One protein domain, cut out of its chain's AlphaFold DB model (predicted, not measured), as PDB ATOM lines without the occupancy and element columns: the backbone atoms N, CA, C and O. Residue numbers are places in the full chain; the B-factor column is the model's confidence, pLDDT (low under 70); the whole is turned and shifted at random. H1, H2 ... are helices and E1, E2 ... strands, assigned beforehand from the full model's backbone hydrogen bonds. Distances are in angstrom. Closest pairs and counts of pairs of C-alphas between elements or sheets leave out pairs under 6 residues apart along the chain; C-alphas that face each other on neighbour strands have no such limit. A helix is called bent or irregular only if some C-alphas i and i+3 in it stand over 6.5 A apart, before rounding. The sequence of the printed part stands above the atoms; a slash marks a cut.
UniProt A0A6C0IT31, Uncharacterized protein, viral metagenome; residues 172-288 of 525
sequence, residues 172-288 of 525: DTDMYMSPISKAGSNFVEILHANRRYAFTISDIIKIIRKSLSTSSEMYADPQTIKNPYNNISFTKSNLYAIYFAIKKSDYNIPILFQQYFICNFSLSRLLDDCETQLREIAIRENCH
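This is residues 172 to 288 of the 525 residues of an uncharacterized protein of viral metagenome (UniProt A0A6C0IT31). A two-stranded hairpin, E1 and E2, stands at one end and a kinked helix, H4, at the other; between them H1 runs through the middle, H2 packs on E1, and H3 joins H4. The printed part has 117 residues with two named strands and four named helices, in the order E1, E2, H1, H2, H3, H4 along the chain, the strands antiparallel; of the 65 residues in named elements helices hold 53 and strands 12, and the class is mostly helix. The whole is compact, radius of gyration of the C-alphas 14.5 A, spanning 40 by 30 by 27 A.

In the hairpin of E1, residues 187 to 192, and E2, residues 195 to 200, N 190 and O 197 are within hydrogen-bond range, 2.9 A. The closest C-alphas of E1 and H2, residues 236 to 248, are Val 188 and Ala 245, 6.2 A. H1, residues 201 to 212, touches H3, residues 255 to 262, with residues 208 to 212 alone; the closest C-alphas, Leu 212 and Leu 256, are 7.0 A apart. H3 and H4, residues 267 to 286, form a helical hairpin, closest C-alphas Tyr 260 and Leu 270, 5.8 A. Every O i to N i+4 pair is within range in H1, H2 and H3; in H4, 14 of 16.

E1 begins at C-alpha 187 (-2.918, -31.810, 45.817). H4, 21.9 A long, is irregular, C-alphas 273 and 276 being 8.3 A apart, and ends at C-alpha 286 (-20.060, -19.088, 23.025).

The printed part has no cut. H1 to H2 is a long link. No printed residue is under 70 in pLDDT.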
ATOM      1  N   ASP A 172       3.647 -37.599  38.687       87.12
ATOM      2  CA  ASP A 172       3.989 -36.823  39.882       87.12
ATOM      3  C   ASP A 172       4.353 -35.358  39.583       87.12
ATOM      4  O   ASP A 172       4.714 -34.614  40.500       87.12
ATOM      5  N   THR A 173       4.198 -34.929  38.332       86.00
ATOM      6  CA  THR A 173       4.357 -33.542  37.890       86.00
ATOM      7  C   THR A 173       3.005 -32.907  37.570       86.00
ATOM      8  O   THR A 173       2.029 -33.593  37.261       86.00
ATOM      9  N   ASP A 174       2.930 -31.586  37.671       84.81
ATOM     10  CA  ASP A 174       1.757 -30.813  37.272       84.81
ATOM     11  C   ASP A 174       1.663 -30.662  35.741       84.81
ATOM     12  O   ASP A 174       2.497 -31.178  34.988       84.81
ATOM     13  N   MET A 175       0.637 -29.948  35.265       79.12
ATOM     14  CA  MET A 175       0.460 -29.685  33.829       79.12
ATOM     15  C   MET A 175       1.596 -28.855  33.199       79.12
ATOM     16  O   MET A 175       1.728 -28.851  31.978       79.12
ATOM     17  N   TYR A 176       2.421 -28.180  34.005       83.81
ATOM     18  CA  TYR A 176       3.585 -27.397  33.577       83.81
ATOM     19  C   TYR A 176       4.907 -28.152  33.795       83.81
ATOM     20  O   TYR A 176       5.976 -27.543  33.771       83.81
ATOM     21  N   MET A 177       4.847 -29.475  34.006       83.25
ATOM     22  CA  MET A 177       5.997 -30.357  34.248       83.25
ATOM     23  C   MET A 177       6.808 -30.014  35.507       83.25
ATOM     24  O   MET A 177       7.945 -30.456  35.667       83.25
ATOM     25  N   SER A 178       6.220 -29.262  36.437       85.69
ATOM     26  CA  SER A 178       6.815 -28.987  37.741       85.69
ATOM     27  C   SER A 178       6.467 -30.106  38.727       85.69
ATOM     28  O   SER A 178       5.334 -30.590  38.736       85.69
ATOM     29  N   PRO A 179       7.406 -30.549  39.579       86.19
ATOM     30  CA  PRO A 179       7.137 -31.613  40.540       86.19
ATOM     31  C   PRO A 179       6.073 -31.173  41.549       86.19
ATOM     32  O   PRO A 179       6.181 -30.113  42.173       86.19
ATOM     33  N   ILE A 180       5.050 -32.004  41.748       86.94
ATOM     34  CA  ILE A 180       3.969 -31.693  42.683       86.94
ATOM     35  C   ILE A 180       4.498 -31.833  44.108       86.94
ATOM     36  O   ILE A 180       4.853 -32.923  44.571       86.94
ATOM     37  N   SER A 181       4.506 -30.720  44.841       80.75
ATOM     38  CA  SER A 181       4.810 -30.742  46.268       80.75
ATOM     39  C   SER A 181       3.750 -31.547  47.017       80.75
ATOM     40  O   SER A 181       2.578 -31.178  47.073       80.75
ATOM     41  N   LYS A 182       4.183 -32.632  47.663       78.50
ATOM     42  CA  LYS A 182       3.338 -33.440  48.561       78.50
ATOM     43  C   LYS A 182       3.201 -32.827  49.955       78.50
ATOM     44  O   LYS A 182       2.630 -33.441  50.856       78.50
ATOM     45  N   ALA A 183       3.757 -31.635  50.158       72.56
ATOM     46  CA  ALA A 183       3.619 -30.875  51.386       72.56
ATOM     47  C   ALA A 183       2.445 -29.894  51.237       72.56
ATOM     48  O   ALA A 183       2.574 -28.866  50.578       72.56
ATOM     49  N   GLY A 184       1.294 -30.219  51.837       78.44
ATOM     50  CA  GLY A 184       0.119 -29.340  51.881       78.44
ATOM     51  C   GLY A 184      -1.208 -30.048  51.590       78.44
ATOM     52  O   GLY A 184      -1.270 -31.271  51.517       78.44
ATOM     53  N   SER A 185      -2.280 -29.265  51.443       81.25
ATOM     54  CA  SER A 185      -3.645 -29.717  51.109       81.25
ATOM     55  C   SER A 185      -4.033 -29.470  49.644       81.25
ATOM     56  O   SER A 185      -5.116 -29.869  49.226       81.25
ATOM     57  N   ASN A 186      -3.157 -28.845  48.850       88.62
ATOM     58  CA  ASN A 186      -3.450 -28.382  47.486       88.62
ATOM     59  C   ASN A 186      -3.117 -29.412  46.390       88.62
ATOM     60  O   ASN A 186      -2.940 -29.057  45.221       88.62
ATOM     61  N   PHE A 187      -3.081 -30.697  46.750       91.38
ATOM     62  CA  PHE A 187      -2.918 -31.810  45.817       91.38
ATOM     63  C   PHE A 187      -3.859 -32.967  46.165       91.38
ATOM     64  O   PHE A 187      -4.330 -33.099  47.297       91.38
ATOM     65  N   VAL A 188      -4.099 -33.838  45.190       92.25
ATOM     66  CA  VAL A 188      -4.819 -35.098  45.375       92.25
ATOM     67  C   VAL A 188      -4.046 -36.233  44.714       92.25
ATOM     68  O   VAL A 188      -3.607 -36.116  43.573       92.25
ATOM     69  N   GLU A 189      -3.869 -37.341  45.433       92.25
ATOM     70  CA  GLU A 189      -3.334 -38.582  44.867       92.25
ATOM     71  C   GLU A 189      -4.463 -39.596  44.693       92.25
ATOM     72  O   GLU A 189      -5.210 -39.891  45.629       92.25
ATOM     73  N   ILE A 190      -4.567 -40.155  43.492       93.12
ATOM     74  CA  ILE A 190      -5.629 -41.085  43.116       93.12
ATOM     75  C   ILE A 190      -4.995 -42.347  42.547       93.12
ATOM     76  O   ILE A 190      -4.107 -42.291  41.694       93.12
ATOM     77  N   LEU A 191      -5.472 -43.504  43.004       91.50
ATOM     78  CA  LEU A 191      -5.154 -44.782  42.381       91.50
ATOM     79  C   LEU A 191      -6.147 -45.030  41.248       91.50
ATOM     80  O   LEU A 191      -7.330 -45.259  41.492       91.50
ATOM     81  N   HIS A 192      -5.668 -44.999  40.009       90.94
ATOM     82  CA  HIS A 192      -6.496 -45.215  38.831       90.94
ATOM     83  C   HIS A 192      -5.801 -46.182  37.871       90.94
ATOM     84  O   HIS A 192      -4.612 -46.039  37.605       90.94
ATOM     85  N   ALA A 193      -6.512 -47.208  37.389       87.56
ATOM     86  CA  ALA A 193      -5.944 -48.258  36.532       87.56
ATOM     87  C   ALA A 193      -4.615 -48.850  37.077       87.56
ATOM     88  O   ALA A 193      -3.626 -48.970  36.358       87.56
ATOM     89  N   ASN A 194      -4.575 -49.176  38.380       86.19
ATOM     90  CA  ASN A 194      -3.405 -49.711  39.106       86.19
ATOM     91  C   ASN A 194      -2.139 -48.824  39.089       86.19
ATOM     92  O   ASN A 194      -1.044 -49.299  39.398       86.19
ATOM     93  N   ARG A 195      -2.278 -47.532  38.778       90.25
ATOM     94  CA  ARG A 195      -1.205 -46.536  38.870       90.25
ATOM     95  C   ARG A 195      -1.631 -45.374  39.753       90.25
ATOM     96  O   ARG A 195      -2.814 -45.046  39.836       90.25
ATOM     97  N   ARG A 196      -0.665 -44.762  40.427       91.50
ATOM     98  CA  ARG A 196      -0.900 -43.603  41.286       91.50
ATOM     99  C   ARG A 196      -0.651 -42.321  40.501       91.50
ATOM    100  O   ARG A 196       0.470 -42.098  40.054       91.50
ATOM    101  N   TYR A 197      -1.673 -41.490  40.373       92.81
ATOM    102  CA  TYR A 197      -1.583 -40.180  39.738       92.81
ATOM    103  C   TYR A 197      -1.724 -39.101  40.804       92.81
ATOM    104  O   TYR A 197      -2.685 -39.126  41.577       92.81
ATOM    105  N   ALA A 198      -0.765 -38.187  40.857       92.19
ATOM    106  CA  ALA A 198      -0.882 -36.959  41.623       92.19
ATOM    107  C   ALA A 198      -1.404 -35.850  40.707       92.19
ATOM    108  O   ALA A 198      -0.986 -35.737  39.558       92.19
ATOM    109  N   PHE A 199      -2.309 -35.033  41.230       92.50
ATOM    110  CA  PHE A 199      -2.786 -33.838  40.550       92.50
ATOM    111  C   PHE A 199      -2.791 -32.657  41.510       92.50
ATOM    112  O   PHE A 199      -3.092 -32.814  42.698       92.50
ATOM    113  N   THR A 200      -2.519 -31.462  40.991       93.38
ATOM    114  CA  THR A 200      -2.817 -30.230  41.723       93.38
ATOM    115  C   THR A 200      -4.329 -30.000  41.736       93.38
ATOM    116  O   THR A 200      -5.048 -30.396  40.811       93.38
ATOM    117  N   ILE A 201      -4.844 -29.359  42.787       93.88
ATOM    118  CA  ILE A 201      -6.283 -29.056  42.868       93.88
ATOM    119  C   ILE A 201      -6.719 -28.110  41.739       93.88
ATOM    120  O   ILE A 201      -7.791 -28.298  41.167       93.88
ATOM    121  N   SER A 202      -5.867 -27.149  41.368       92.56
ATOM    122  CA  SER A 202      -6.102 -26.249  40.232       92.56
ATOM    123  C   SER A 202      -6.310 -27.023  38.926       92.56
ATOM    124  O   SER A 202      -7.294 -26.789  38.222       92.56
ATOM    125  N   ASP A 203      -5.433 -27.981  38.616       92.75
ATOM    126  CA  ASP A 203      -5.526 -28.749  37.370       92.75
ATOM    127  C   ASP A 203      -6.764 -29.647  37.354       92.75
ATOM    128  O   ASP A 203      -7.481 -29.706  36.357       92.75
ATOM    129  N   ILE A 204      -7.091 -30.270  38.489       94.56
ATOM    130  CA  ILE A 204      -8.331 -31.041  38.630       94.56
ATOM    131  C   ILE A 204      -9.564 -30.165  38.416       94.56
ATOM    132  O   ILE A 204     -10.482 -30.578  37.713       94.56
ATOM    133  N   ILE A 205      -9.592 -28.946  38.960       94.94
ATOM    134  CA  ILE A 205     -10.701 -28.011  38.735       94.94
ATOM    135  C   ILE A 205     -10.839 -27.672  37.248       94.94
ATOM    136  O   ILE A 205     -11.963 -27.644  36.745       94.94
ATOM    137  N   LYS A 206      -9.729 -27.453  36.532       93.25
ATOM    138  CA  LYS A 206      -9.750 -27.204  35.081       93.25
ATOM    139  C   LYS A 206     -10.324 -28.401  34.317       93.25
ATOM    140  O   LYS A 206     -11.215 -28.211  33.494       93.25
ATOM    141  N   ILE A 207      -9.874 -29.618  34.634       94.50
ATOM    142  CA  ILE A 207     -10.381 -30.860  34.023       94.50
ATOM    143  C   ILE A 207     -11.890 -30.996  34.266       94.50
ATOM    144  O   ILE A 207     -12.648 -31.215  33.326       94.50
ATOM    145  N   ILE A 208     -12.337 -30.802  35.510       95.50
ATOM    146  CA  ILE A 208     -13.755 -30.887  35.884       95.50
ATOM    147  C   ILE A 208     -14.594 -29.860  35.120       95.50
ATOM    148  O   ILE A 208     -15.637 -30.214  34.577       95.50
ATOM    149  N   ARG A 209     -14.153 -28.594  35.080       92.31
ATOM    150  CA  ARG A 209     -14.872 -27.526  34.371       92.31
ATOM    151  C   ARG A 209     -14.998 -27.845  32.891       92.31
ATOM    152  O   ARG A 209     -16.103 -27.745  32.373       92.31
ATOM    153  N   LYS A 210     -13.908 -28.272  32.249       91.62
ATOM    154  CA  LYS A 210     -13.914 -28.632  30.830       91.62
ATOM    155  C   LYS A 210     -14.889 -29.776  30.551       91.62
ATOM    156  O   LYS A 210     -15.716 -29.648  29.665       91.62
ATOM    157  N   SER A 211     -14.843 -30.858  31.329       93.88
ATOM    158  CA  SER A 211     -15.743 -32.000  31.127       93.88
ATOM    159  C   SER A 211     -17.215 -31.627  31.327       93.88
ATOM    160  O   SER A 211     -18.032 -31.873  30.446       93.88
ATOM    161  N   LEU A 212     -17.561 -30.999  32.456       93.75
ATOM    162  CA  LEU A 212     -18.961 -30.731  32.802       93.75
ATOM    163  C   LEU A 212     -19.586 -29.556  32.037       93.75
ATOM    164  O   LEU A 212     -20.805 -29.484  31.973       93.75
ATOM    165  N   SER A 213     -18.782 -28.645  31.481       89.81
ATOM    166  CA  SER A 213     -19.278 -27.482  30.717       89.81
ATOM    167  C   SER A 213     -19.282 -27.726  29.206       89.81
ATOM    168  O   SER A 213     -19.415 -26.778  28.442       89.81
ATOM    169  N   THR A 214     -19.089 -28.974  28.773       89.81
ATOM    170  CA  THR A 214     -19.141 -29.335  27.351       89.81
ATOM    171  C   THR A 214     -20.550 -29.086  26.805       89.81
ATOM    172  O   THR A 214     -21.549 -29.386  27.465       89.81
ATOM    173  N   SER A 215     -20.630 -28.514  25.606       87.69
ATOM    174  CA  SER A 215     -21.885 -28.213  24.923       87.69
ATOM    175  C   SER A 215     -21.732 -28.328  23.412       87.69
ATOM    176  O   SER A 215     -20.654 -28.046  22.894       87.69
ATOM    177  N   SER A 216     -22.820 -28.664  22.723       85.31
ATOM    178  CA  SER A 216     -22.921 -28.696  21.259       85.31
ATOM    179  C   SER A 216     -24.081 -27.809  20.822       85.31
ATOM    180  O   SER A 216     -25.167 -27.962  21.366       85.31
ATOM    181  N   GLU A 217     -23.879 -26.878  19.886       80.69
ATOM    182  CA  GLU A 217     -24.942 -25.991  19.362       80.69
ATOM    183  C   GLU A 217     -25.774 -25.286  20.458       80.69
ATOM    184  O   GLU A 217     -26.996 -25.195  20.388       80.69
ATOM    185  N   MET A 218     -25.127 -24.810  21.528       82.81
ATOM    186  CA  MET A 218     -25.791 -24.246  22.719       82.81
ATOM    187  C   MET A 218     -26.617 -25.254  23.536       82.81
ATOM    188  O   MET A 218     -27.307 -24.836  24.458       82.81
ATOM    189  N   TYR A 219     -26.579 -26.558  23.264       85.62
ATOM    190  CA  TYR A 219     -27.162 -27.614  24.099       85.62
ATOM    191  C   TYR A 219     -26.120 -28.162  25.066       85.62
ATOM    192  O   TYR A 219     -24.985 -28.451  24.692       85.62
ATOM    193  N   ALA A 220     -26.504 -28.276  26.335       88.00
ATOM    194  CA  ALA A 220     -25.642 -28.824  27.369       88.00
ATOM    195  C   ALA A 220     -25.439 -30.326  27.148       88.00
ATOM    196  O   ALA A 220     -26.413 -31.072  27.130       88.00
ATOM    197  N   ASP A 221     -24.184 -30.758  27.046       91.00
ATOM    198  CA  ASP A 221     -23.820 -32.169  26.904       91.00
ATOM    199  C   ASP A 221     -22.648 -32.506  27.846       91.00
ATOM    200  O   ASP A 221     -21.495 -32.638  27.421       91.00
ATOM    201  N   PRO A 222     -22.897 -32.544  29.171       92.50
ATOM    202  CA  PRO A 222     -21.847 -32.721  30.163       92.50
ATOM    203  C   PRO A 222     -21.175 -34.089  30.017       92.50
ATOM    204  O   PRO A 222     -21.802 -35.142  30.122       92.50
ATOM    205  N   GLN A 223     -19.852 -34.079  29.873       94.12
ATOM    206  CA  GLN A 223     -19.065 -35.286  29.644       94.12
ATOM    207  C   GLN A 223     -18.525 -35.892  30.941       94.12
ATOM    208  O   GLN A 223     -18.307 -35.217  31.954       94.12
ATOM    209  N   THR A 224     -18.238 -37.199  30.906       94.75
ATOM    210  CA  THR A 224     -17.582 -37.874  32.036       94.75
ATOM    211  C   THR A 224     -16.208 -37.262  32.314       94.75
ATOM    212  O   THR A 224     -15.434 -36.967  31.403       94.75
ATOM    213  N   ILE A 225     -15.877 -37.094  33.597       96.50
ATOM    214  CA  ILE A 225     -14.575 -36.562  34.004       96.50
ATOM    215  C   ILE A 225     -13.537 -37.674  33.840       96.50
ATOM    216  O   ILE A 225     -13.609 -38.713  34.508       96.50
ATOM    217  N   LYS A 226     -12.569 -37.455  32.950       94.94
ATOM    218  CA  LYS A 226     -11.530 -38.430  32.598       94.94
ATOM    219  C   LYS A 226     -10.178 -38.028  33.159       94.94
ATOM    220  O   LYS A 226      -9.880 -36.851  33.353       94.94
ATOM    221  N   ASN A 227      -9.340 -39.026  33.406       93.25
ATOM    222  CA  ASN A 227      -7.934 -38.789  33.689       93.25
ATOM    223  C   ASN A 227      -7.207 -38.473  32.364       93.25
ATOM    224  O   ASN A 227      -7.198 -39.330  31.479       93.25
ATOM    225  N   PRO A 228      -6.563 -37.298  32.224       90.50
ATOM    226  CA  PRO A 228      -5.922 -36.889  30.972       90.50
ATOM    227  C   PRO A 228      -4.793 -37.829  30.526       90.50
ATOM    228  O   PRO A 228      -4.512 -37.917  29.339       90.50
ATOM    229  N   TYR A 229      -4.167 -38.566  31.450       89.00
ATOM    230  CA  TYR A 229      -3.022 -39.429  31.139       89.00
ATOM    231  C   TYR A 229      -3.395 -40.778  30.522       89.00
ATOM    232  O   TYR A 229      -2.560 -41.412  29.885       89.00
ATOM    233  N   ASN A 230      -4.614 -41.266  30.757       89.62
ATOM    234  CA  ASN A 230      -5.051 -42.568  30.245       89.62
ATOM    235  C   ASN A 230      -6.407 -42.522  29.533       89.62
ATOM    236  O   ASN A 230      -6.846 -43.549  29.031       89.62
ATOM    237  N   ASN A 231      -7.065 -41.360  29.497       91.88
ATOM    238  CA  ASN A 231      -8.387 -41.144  28.912       91.88
ATOM    239  C   ASN A 231      -9.497 -42.054  29.486       91.88
ATOM    240  O   ASN A 231     -10.533 -42.259  28.858       91.88
ATOM    241  N   ILE A 232      -9.299 -42.592  30.695       94.31
ATOM    242  CA  ILE A 232     -10.290 -43.419  31.394       94.31
ATOM    243  C   ILE A 232     -11.099 -42.525  32.338       94.31
ATOM    244  O   ILE A 232     -10.538 -41.671  33.034       94.31
ATOM    245  N   SER A 233     -12.414 -42.733  32.391       95.94
ATOM    246  CA  SER A 233     -13.323 -42.010  33.285       95.94
ATOM    247  C   SER A 233     -13.062 -42.345  34.753       95.94
ATOM    248  O   SER A 233     -12.828 -43.498  35.121       95.94
ATOM    249  N   PHE A 234     -13.105 -41.337  35.623       95.31
ATOM    250  CA  PHE A 234     -12.955 -41.557  37.056       95.31
ATOM    251  C   PHE A 234     -14.138 -42.349  37.624       95.31
ATOM    252  O   PHE A 234     -15.301 -42.073  37.339       95.31
ATOM    253  N   THR A 235     -13.844 -43.311  38.499       93.81
ATOM    254  CA  THR A 235     -14.875 -44.021  39.266       93.81
ATOM    255  C   THR A 235     -15.535 -43.087  40.283       93.81
ATOM    256  O   THR A 235     -14.926 -42.113  40.728       93.81
ATOM    257  N   LYS A 236     -16.746 -43.418  40.758       94.44
ATOM    258  CA  LYS A 236     -17.395 -42.629  41.823       94.44
ATOM    259  C   LYS A 236     -16.522 -42.487  43.067       94.44
ATOM    260  O   LYS A 236     -16.449 -41.407  43.638       94.44
ATOM    261  N   SER A 237     -15.806 -43.540  43.462       92.12
ATOM    262  CA  SER A 237     -14.866 -43.485  44.589       92.12
ATOM    263  C   SER A 237     -13.764 -42.441  44.373       92.12
ATOM    264  O   SER A 237     -13.435 -41.706  45.304       92.12
ATOM    265  N   ASN A 238     -13.243 -42.332  43.147       94.81
ATOM    266  CA  ASN A 238     -12.271 -41.302  42.782       94.81
ATOM    267  C   ASN A 238     -12.899 -39.905  42.841       94.81
ATOM    268  O   ASN A 238     -12.303 -39.001  43.417       94.81
ATOM    269  N   LEU A 239     -14.117 -39.734  42.320       96.81
ATOM    270  CA  LEU A 239     -14.838 -38.456  42.351       96.81
ATOM    271  C   LEU A 239     -15.131 -37.983  43.784       96.81
ATOM    272  O   LEU A 239     -14.918 -36.815  44.098       96.81
ATOM    273  N   TYR A 240     -15.524 -38.891  44.685       96.06
ATOM    274  CA  TYR A 240     -15.664 -38.591  46.114       96.06
ATOM    275  C   TYR A 240     -14.335 -38.153  46.736       96.06
ATOM    276  O   TYR A 240     -14.291 -37.160  47.463       96.06
ATOM    277  N   ALA A 241     -13.243 -38.869  46.445       94.44
ATOM    278  CA  ALA A 241     -11.917 -38.509  46.941       94.44
ATOM    279  C   ALA A 241     -11.489 -37.116  46.452       94.44
ATOM    280  O   ALA A 241     -11.025 -36.311  47.258       94.44
ATOM    281  N   ILE A 242     -11.719 -36.812  45.171       96.50
ATOM    282  CA  ILE A 242     -11.471 -35.498  44.570       96.50
ATOM    283  C   ILE A 242     -12.294 -34.418  45.272       96.50
ATOM    284  O   ILE A 242     -11.736 -33.431  45.737       96.50
ATOM    285  N   TYR A 243     -13.606 -34.610  45.407       97.12
ATOM    286  CA  TYR A 243     -14.493 -33.631  46.033       97.12
ATOM    287  C   TYR A 243     -14.059 -33.276  47.457       97.12
ATOM    288  O   TYR A 243     -13.933 -32.100  47.803       97.12
ATOM    289  N   PHE A 244     -13.753 -34.281  48.280       95.44
ATOM    290  CA  PHE A 244     -13.274 -34.030  49.636       95.44
ATOM    291  C   PHE A 244     -11.847 -33.475  49.684       95.44
ATOM    292  O   PHE A 244     -11.508 -32.828  50.674       95.44
ATOM    293  N   ALA A 245     -11.022 -33.702  48.659       94.62
ATOM    294  CA  ALA A 245      -9.718 -33.056  48.539       94.62
ATOM    295  C   ALA A 245      -9.875 -31.556  48.253       94.62
ATOM    296  O   ALA A 245      -9.321 -30.751  48.996       94.62
ATOM    297  N   ILE A 246     -10.717 -31.173  47.283       95.50
ATOM    298  CA  ILE A 246     -11.014 -29.761  46.987       95.50
ATOM    299  C   ILE A 246     -11.613 -29.081  48.224       95.50
ATOM    300  O   ILE A 246     -11.133 -28.035  48.643       95.50
ATOM    301  N   LYS A 247     -12.585 -29.716  48.891       94.38
ATOM    302  CA  LYS A 247     -13.224 -29.169  50.100       94.38
ATOM    303  C   LYS A 247     -12.255 -28.901  51.263       94.38
ATOM    304  O   LYS A 247     -12.547 -28.073  52.118       94.38
ATOM    305  N   LYS A 248     -11.154 -29.653  51.349       92.50
ATOM    306  CA  LYS A 248     -10.111 -29.479  52.380       92.50
ATOM    307  C   LYS A 248      -9.003 -28.514  51.957       92.50
ATOM    308  O   LYS A 248      -8.177 -28.160  52.794       92.50
ATOM    309  N   SER A 249      -8.940 -28.183  50.674       91.75
ATOM    310  CA  SER A 249      -7.966 -27.260  50.105       91.75
ATOM    311  C   SER A 249      -8.417 -25.808  50.281       91.75
ATOM    312  O   SER A 249      -9.533 -25.551  50.731       91.75
ATOM    313  N   ASP A 250      -7.569 -24.867  49.874       89.75
ATOM    314  CA  ASP A 250      -7.902 -23.435  49.875       89.75
ATOM    315  C   ASP A 250      -8.750 -23.020  48.655       89.75
ATOM    316  O   ASP A 250      -9.135 -21.860  48.513       89.75
ATOM    317  N   TYR A 251      -9.032 -23.958  47.742       93.00
ATOM    318  CA  TYR A 251      -9.785 -23.698  46.521       93.00
ATOM    319  C   TYR A 251     -11.294 -23.825  46.731       93.00
ATOM    320  O   TYR A 251     -11.793 -24.746  47.378       93.00
ATOM    321  N   ASN A 252     -12.037 -22.945  46.059       92.75
ATOM    322  CA  ASN A 252     -13.487 -23.039  45.988       92.75
ATOM    323  C   ASN A 252     -13.917 -24.199  45.085       92.75
ATOM    324  O   ASN A 252     -13.411 -24.374  43.974       92.75
ATOM    325  N   ILE A 253     -14.912 -24.953  45.549       94.00
ATOM    326  CA  ILE A 253     -15.528 -26.022  44.767       94.00
ATOM    327  C   ILE A 253     -16.300 -25.391  43.597       94.00
ATOM    328  O   ILE A 253     -17.145 -24.523  43.830       94.00
ATOM    329  N   PRO A 254     -16.051 -25.807  42.339       93.81
ATOM    330  CA  PRO A 254     -16.843 -25.350  41.200       93.81
ATOM    331  C   PRO A 254     -18.325 -25.699  41.373       93.81
ATOM    332  O   PRO A 254     -18.649 -26.823  41.752       93.81
ATOM    333  N   ILE A 255     -19.227 -24.768  41.045       92.31
ATOM    334  CA  ILE A 255     -20.668 -24.935  41.300       92.31
ATOM    335  C   ILE A 255     -21.266 -26.159  40.588       92.31
ATOM    336  O   ILE A 255     -21.982 -26.937  41.214       92.31
ATOM    337  N   LEU A 256     -20.870 -26.408  39.334       92.75
ATOM    338  CA  LEU A 256     -21.282 -27.606  38.593       92.75
ATOM    339  C   LEU A 256     -20.786 -28.892  39.256       92.75
ATOM    340  O   LEU A 256     -21.483 -29.898  39.262       92.75
ATOM    341  N   PHE A 257     -19.597 -28.869  39.862       95.81
ATOM    342  CA  PHE A 257     -19.074 -30.041  40.558       95.81
ATOM    343  C   PHE A 257     -19.791 -30.288  41.886       95.81
ATOM    344  O   PHE A 257     -20.025 -31.435  42.260       95.81
ATOM    345  N   GLN A 258     -20.183 -29.214  42.575       96.06
ATOM    346  CA  GLN A 258     -21.038 -29.285  43.756       96.06
ATOM    347  C   GLN A 258     -22.395 -29.921  43.419       96.06
ATOM    348  O   GLN A 258     -22.850 -30.802  44.147       96.06
ATOM    349  N   GLN A 259     -23.020 -29.515  42.313       94.75
ATOM    350  CA  GLN A 259     -24.270 -30.110  41.826       94.75
ATOM    351  C   GLN A 259     -24.079 -31.562  41.414       94.75
ATOM    352  O   GLN A 259     -24.820 -32.431  41.860       94.75
ATOM    353  N   TYR A 260     -23.012 -31.856  40.672       96.44
ATOM    354  CA  TYR A 260     -22.692 -33.217  40.265       96.44
ATOM    355  C   TYR A 260     -22.487 -34.151  41.472       96.44
ATOM    356  O   TYR A 260     -22.945 -35.293  41.457       96.44
ATOM    357  N   PHE A 261     -21.887 -33.655  42.561       96.81
ATOM    358  CA  PHE A 261     -21.808 -34.369  43.839       96.81
ATOM    359  C   PHE A 261     -23.194 -34.623  44.462       96.81
ATOM    360  O   PHE A 261     -23.460 -35.740  44.904       96.81
ATOM    361  N   ILE A 262     -24.089 -33.626  44.473       95.75
ATOM    362  CA  ILE A 262     -25.468 -33.761  44.990       95.75
ATOM    363  C   ILE A 262     -26.261 -34.802  44.184       95.75
ATOM    364  O   ILE A 262     -26.963 -35.628  44.769       95.75
ATOM    365  N   CYS A 263     -26.067 -34.852  42.866       94.81
ATOM    366  CA  CYS A 263     -26.657 -35.850  41.970       94.81
ATOM    367  C   CYS A 263     -25.995 -37.246  42.083       94.81
ATOM    368  O   CYS A 263     -26.189 -38.098  41.216       94.81
ATOM    369  N   ASN A 264     -25.201 -37.509  43.135       95.19
ATOM    370  CA  ASN A 264     -24.441 -38.751  43.350       95.19
ATOM    371  C   ASN A 264     -23.567 -39.134  42.138       95.19
ATOM    372  O   ASN A 264     -23.462 -40.312  41.761       95.19
ATOM    373  N   PHE A 265     -22.969 -38.121  41.511       96.31
ATOM    374  CA  PHE A 265     -22.160 -38.229  40.302       96.31
ATOM    375  C   PHE A 265     -22.884 -38.928  39.134       96.31
ATOM    376  O   PHE A 265     -22.270 -39.685  38.381       96.31
ATOM    377  N   SER A 266     -24.193 -38.704  38.991       95.19
ATOM    378  CA  SER A 266     -24.979 -39.113  37.819       95.19
ATOM    379  C   SER A 266     -25.066 -37.965  36.814       95.19
ATOM    380  O   SER A 266     -25.486 -36.870  37.183       95.19
ATOM    381  N   LEU A 267     -24.636 -38.206  35.568       94.12
ATOM    382  CA  LEU A 267     -24.702 -37.201  34.499       94.12
ATOM    383  C   LEU A 267     -26.142 -36.961  34.050       94.12
ATOM    384  O   LEU A 267     -26.523 -35.810  33.905       94.12
ATOM    385  N   SER A 268     -26.954 -38.017  33.936       94.25
ATOM    386  CA  SER A 268     -28.375 -37.901  33.583       94.25
ATOM    387  C   SER A 268     -29.114 -37.018  34.586       94.25
ATOM    388  O   SER A 268     -29.693 -36.012  34.211       94.25
ATOM    389  N   ARG A 269     -28.953 -37.293  35.891       94.12
ATOM    390  CA  ARG A 269     -29.569 -36.458  36.936       94.12
ATOM    391  C   ARG A 269     -29.028 -35.032  36.958       94.12
ATOM    392  O   ARG A 269     -29.758 -34.116  37.298       94.12
ATOM    393  N   LEU A 270     -27.743 -34.842  36.650       94.62
ATOM    394  CA  LEU A 270     -27.168 -33.501  36.547       94.62
ATOM    395  C   LEU A 270     -27.823 -32.721  35.404       94.62
ATOM    396  O   LEU A 270     -28.106 -31.539  35.575       94.62
ATOM    397  N   LEU A 271     -28.044 -33.370  34.261       93.19
ATOM    398  CA  LEU A 271     -28.719 -32.769  33.121       93.19
ATOM    399  C   LEU A 271     -30.165 -32.428  33.494       93.19
ATOM    400  O   LEU A 271     -30.523 -31.260  33.405       93.19
ATOM    401  N   ASP A 272     -30.926 -33.379  34.034       92.12
ATOM    402  CA  ASP A 272     -32.329 -33.175  34.426       92.12
ATOM    403  C   ASP A 272     -32.495 -32.046  35.461       92.12
ATOM    404  O   ASP A 272     -33.345 -31.167  35.316       92.12
ATOM    405  N   ASP A 273     -31.656 -32.034  36.505       91.06
ATOM    406  CA  ASP A 273     -31.793 -31.097  37.626       91.06
ATOM    407  C   ASP A 273     -31.178 -29.713  37.324       91.06
ATOM    408  O   ASP A 273     -31.578 -28.704  37.916       91.06
ATOM    409  N   CYS A 274     -30.155 -29.637  36.459       92.12
ATOM    410  CA  CYS A 274     -29.327 -28.437  36.269       92.12
ATOM    411  C   CYS A 274     -29.223 -27.951  34.811       92.12
ATOM    412  O   CYS A 274     -28.390 -27.081  34.534       92.12
ATOM    413  N   GLU A 275     -30.079 -28.424  33.894       91.06
ATOM    414  CA  GLU A 275     -30.036 -28.067  32.464       91.06
ATOM    415  C   GLU A 275     -29.983 -26.552  32.239       91.06
ATOM    416  O   GLU A 275     -29.170 -26.054  31.467       91.06
ATOM    417  N   THR A 276     -30.802 -25.790  32.973       91.75
ATOM    418  CA  THR A 276     -30.867 -24.324  32.840       91.75
ATOM    419  C   THR A 276     -29.518 -23.664  33.122       91.75
ATOM    420  O   THR A 276     -29.136 -22.712  32.441       91.75
ATOM    421  N   GLN A 277     -28.772 -24.167  34.107       90.94
ATOM    422  CA  GLN A 277     -27.470 -23.605  34.465       90.94
ATOM    423  C   GLN A 277     -26.387 -24.022  33.477       90.94
ATOM    424  O   GLN A 277     -25.575 -23.188  33.084       90.94
ATOM    425  N   LEU A 278     -26.395 -25.286  33.050       92.44
ATOM    426  CA  LEU A 278     -25.481 -25.781  32.024       92.44
ATOM    427  C   LEU A 278     -25.682 -25.030  30.701       92.44
ATOM    428  O   LEU A 278     -24.713 -24.608  30.076       92.44
ATOM    429  N   ARG A 279     -26.941 -24.772  30.332       91.19
ATOM    430  CA  ARG A 279     -27.319 -23.976  29.163       91.19
ATOM    431  C   ARG A 279     -26.782 -22.553  29.237       91.19
ATOM    432  O   ARG A 279     -26.229 -22.043  28.272       91.19
ATOM    433  N   GLU A 280     -26.927 -21.908  30.389       90.88
ATOM    434  CA  GLU A 280     -26.426 -20.548  30.594       90.88
ATOM    435  C   GLU A 280     -24.890 -20.482  30.542       90.88
ATOM    436  O   GLU A 280     -24.327 -19.479  30.100       90.88
ATOM    437  N   ILE A 281     -24.206 -21.545  30.969       89.75
ATOM    438  CA  ILE A 281     -22.753 -21.672  30.822       89.75
ATOM    439  C   ILE A 281     -22.384 -21.838  29.347       89.75
ATOM    440  O   ILE A 281     -21.540 -21.086  28.875       89.75
ATOM    441  N   ALA A 282     -23.062 -22.721  28.608       89.69
ATOM    442  CA  ALA A 282     -22.849 -22.899  27.171       89.69
ATOM    443  C   ALA A 282     -23.022 -21.579  26.398       89.69
ATOM    444  O   ALA A 282     -22.151 -21.182  25.630       89.69
ATOM    445  N   ILE A 283     -24.104 -20.839  26.675       90.06
ATOM    446  CA  ILE A 283     -24.342 -19.516  26.081       90.06
ATOM    447  C   ILE A 283     -23.185 -18.563  26.394       90.06
ATOM    448  O   ILE A 283     -22.738 -17.831  25.517       90.06
ATOM    449  N   ARG A 284     -22.692 -18.553  27.637       87.69
ATOM    450  CA  ARG A 284     -21.606 -17.657  28.049       87.69
ATOM    451  C   ARG A 284     -20.293 -17.965  27.340       87.69
ATOM    452  O   ARG A 284     -19.649 -17.018  26.900       87.69
ATOM    453  N   GLU A 285     -19.902 -19.232  27.259       84.50
ATOM    454  CA  GLU A 285     -18.663 -19.627  26.580       84.50
ATOM    455  C   GLU A 285     -18.731 -19.237  25.095       84.50
ATOM    456  O   GLU A 285     -17.832 -18.561  24.605       84.50
ATOM    457  N   ASN A 286     -19.866 -19.473  24.429       83.19
ATOM    458  CA  ASN A 286     -20.060 -19.088  23.025       83.19
ATOM    459  C   ASN A 286     -20.161 -17.563  22.786       83.19
ATOM    460  O   ASN A 286     -20.037 -17.097  21.658       83.19
ATOM    461  N   CYS A 287     -20.369 -16.742  23.825       82.38
ATOM    462  CA  CYS A 287     -20.287 -15.275  23.706       82.38
ATOM    463  C   CYS A 287     -18.842 -14.754  23.694       82.38
ATOM    464  O   CYS A 287     -18.601 -13.577  23.399       82.38
ATOM    465  N   HIS A 288     -17.885 -15.589  24.091       78.44
ATOM    466  CA  HIS A 288     -16.481 -15.233  24.214       78.44
ATOM    467  C   HIS A 288     -15.659 -16.079  23.251       78.44
ATOM    468  O   HIS A 288     -14.916 -16.944  23.710       78.44
TER     469      HIS A 288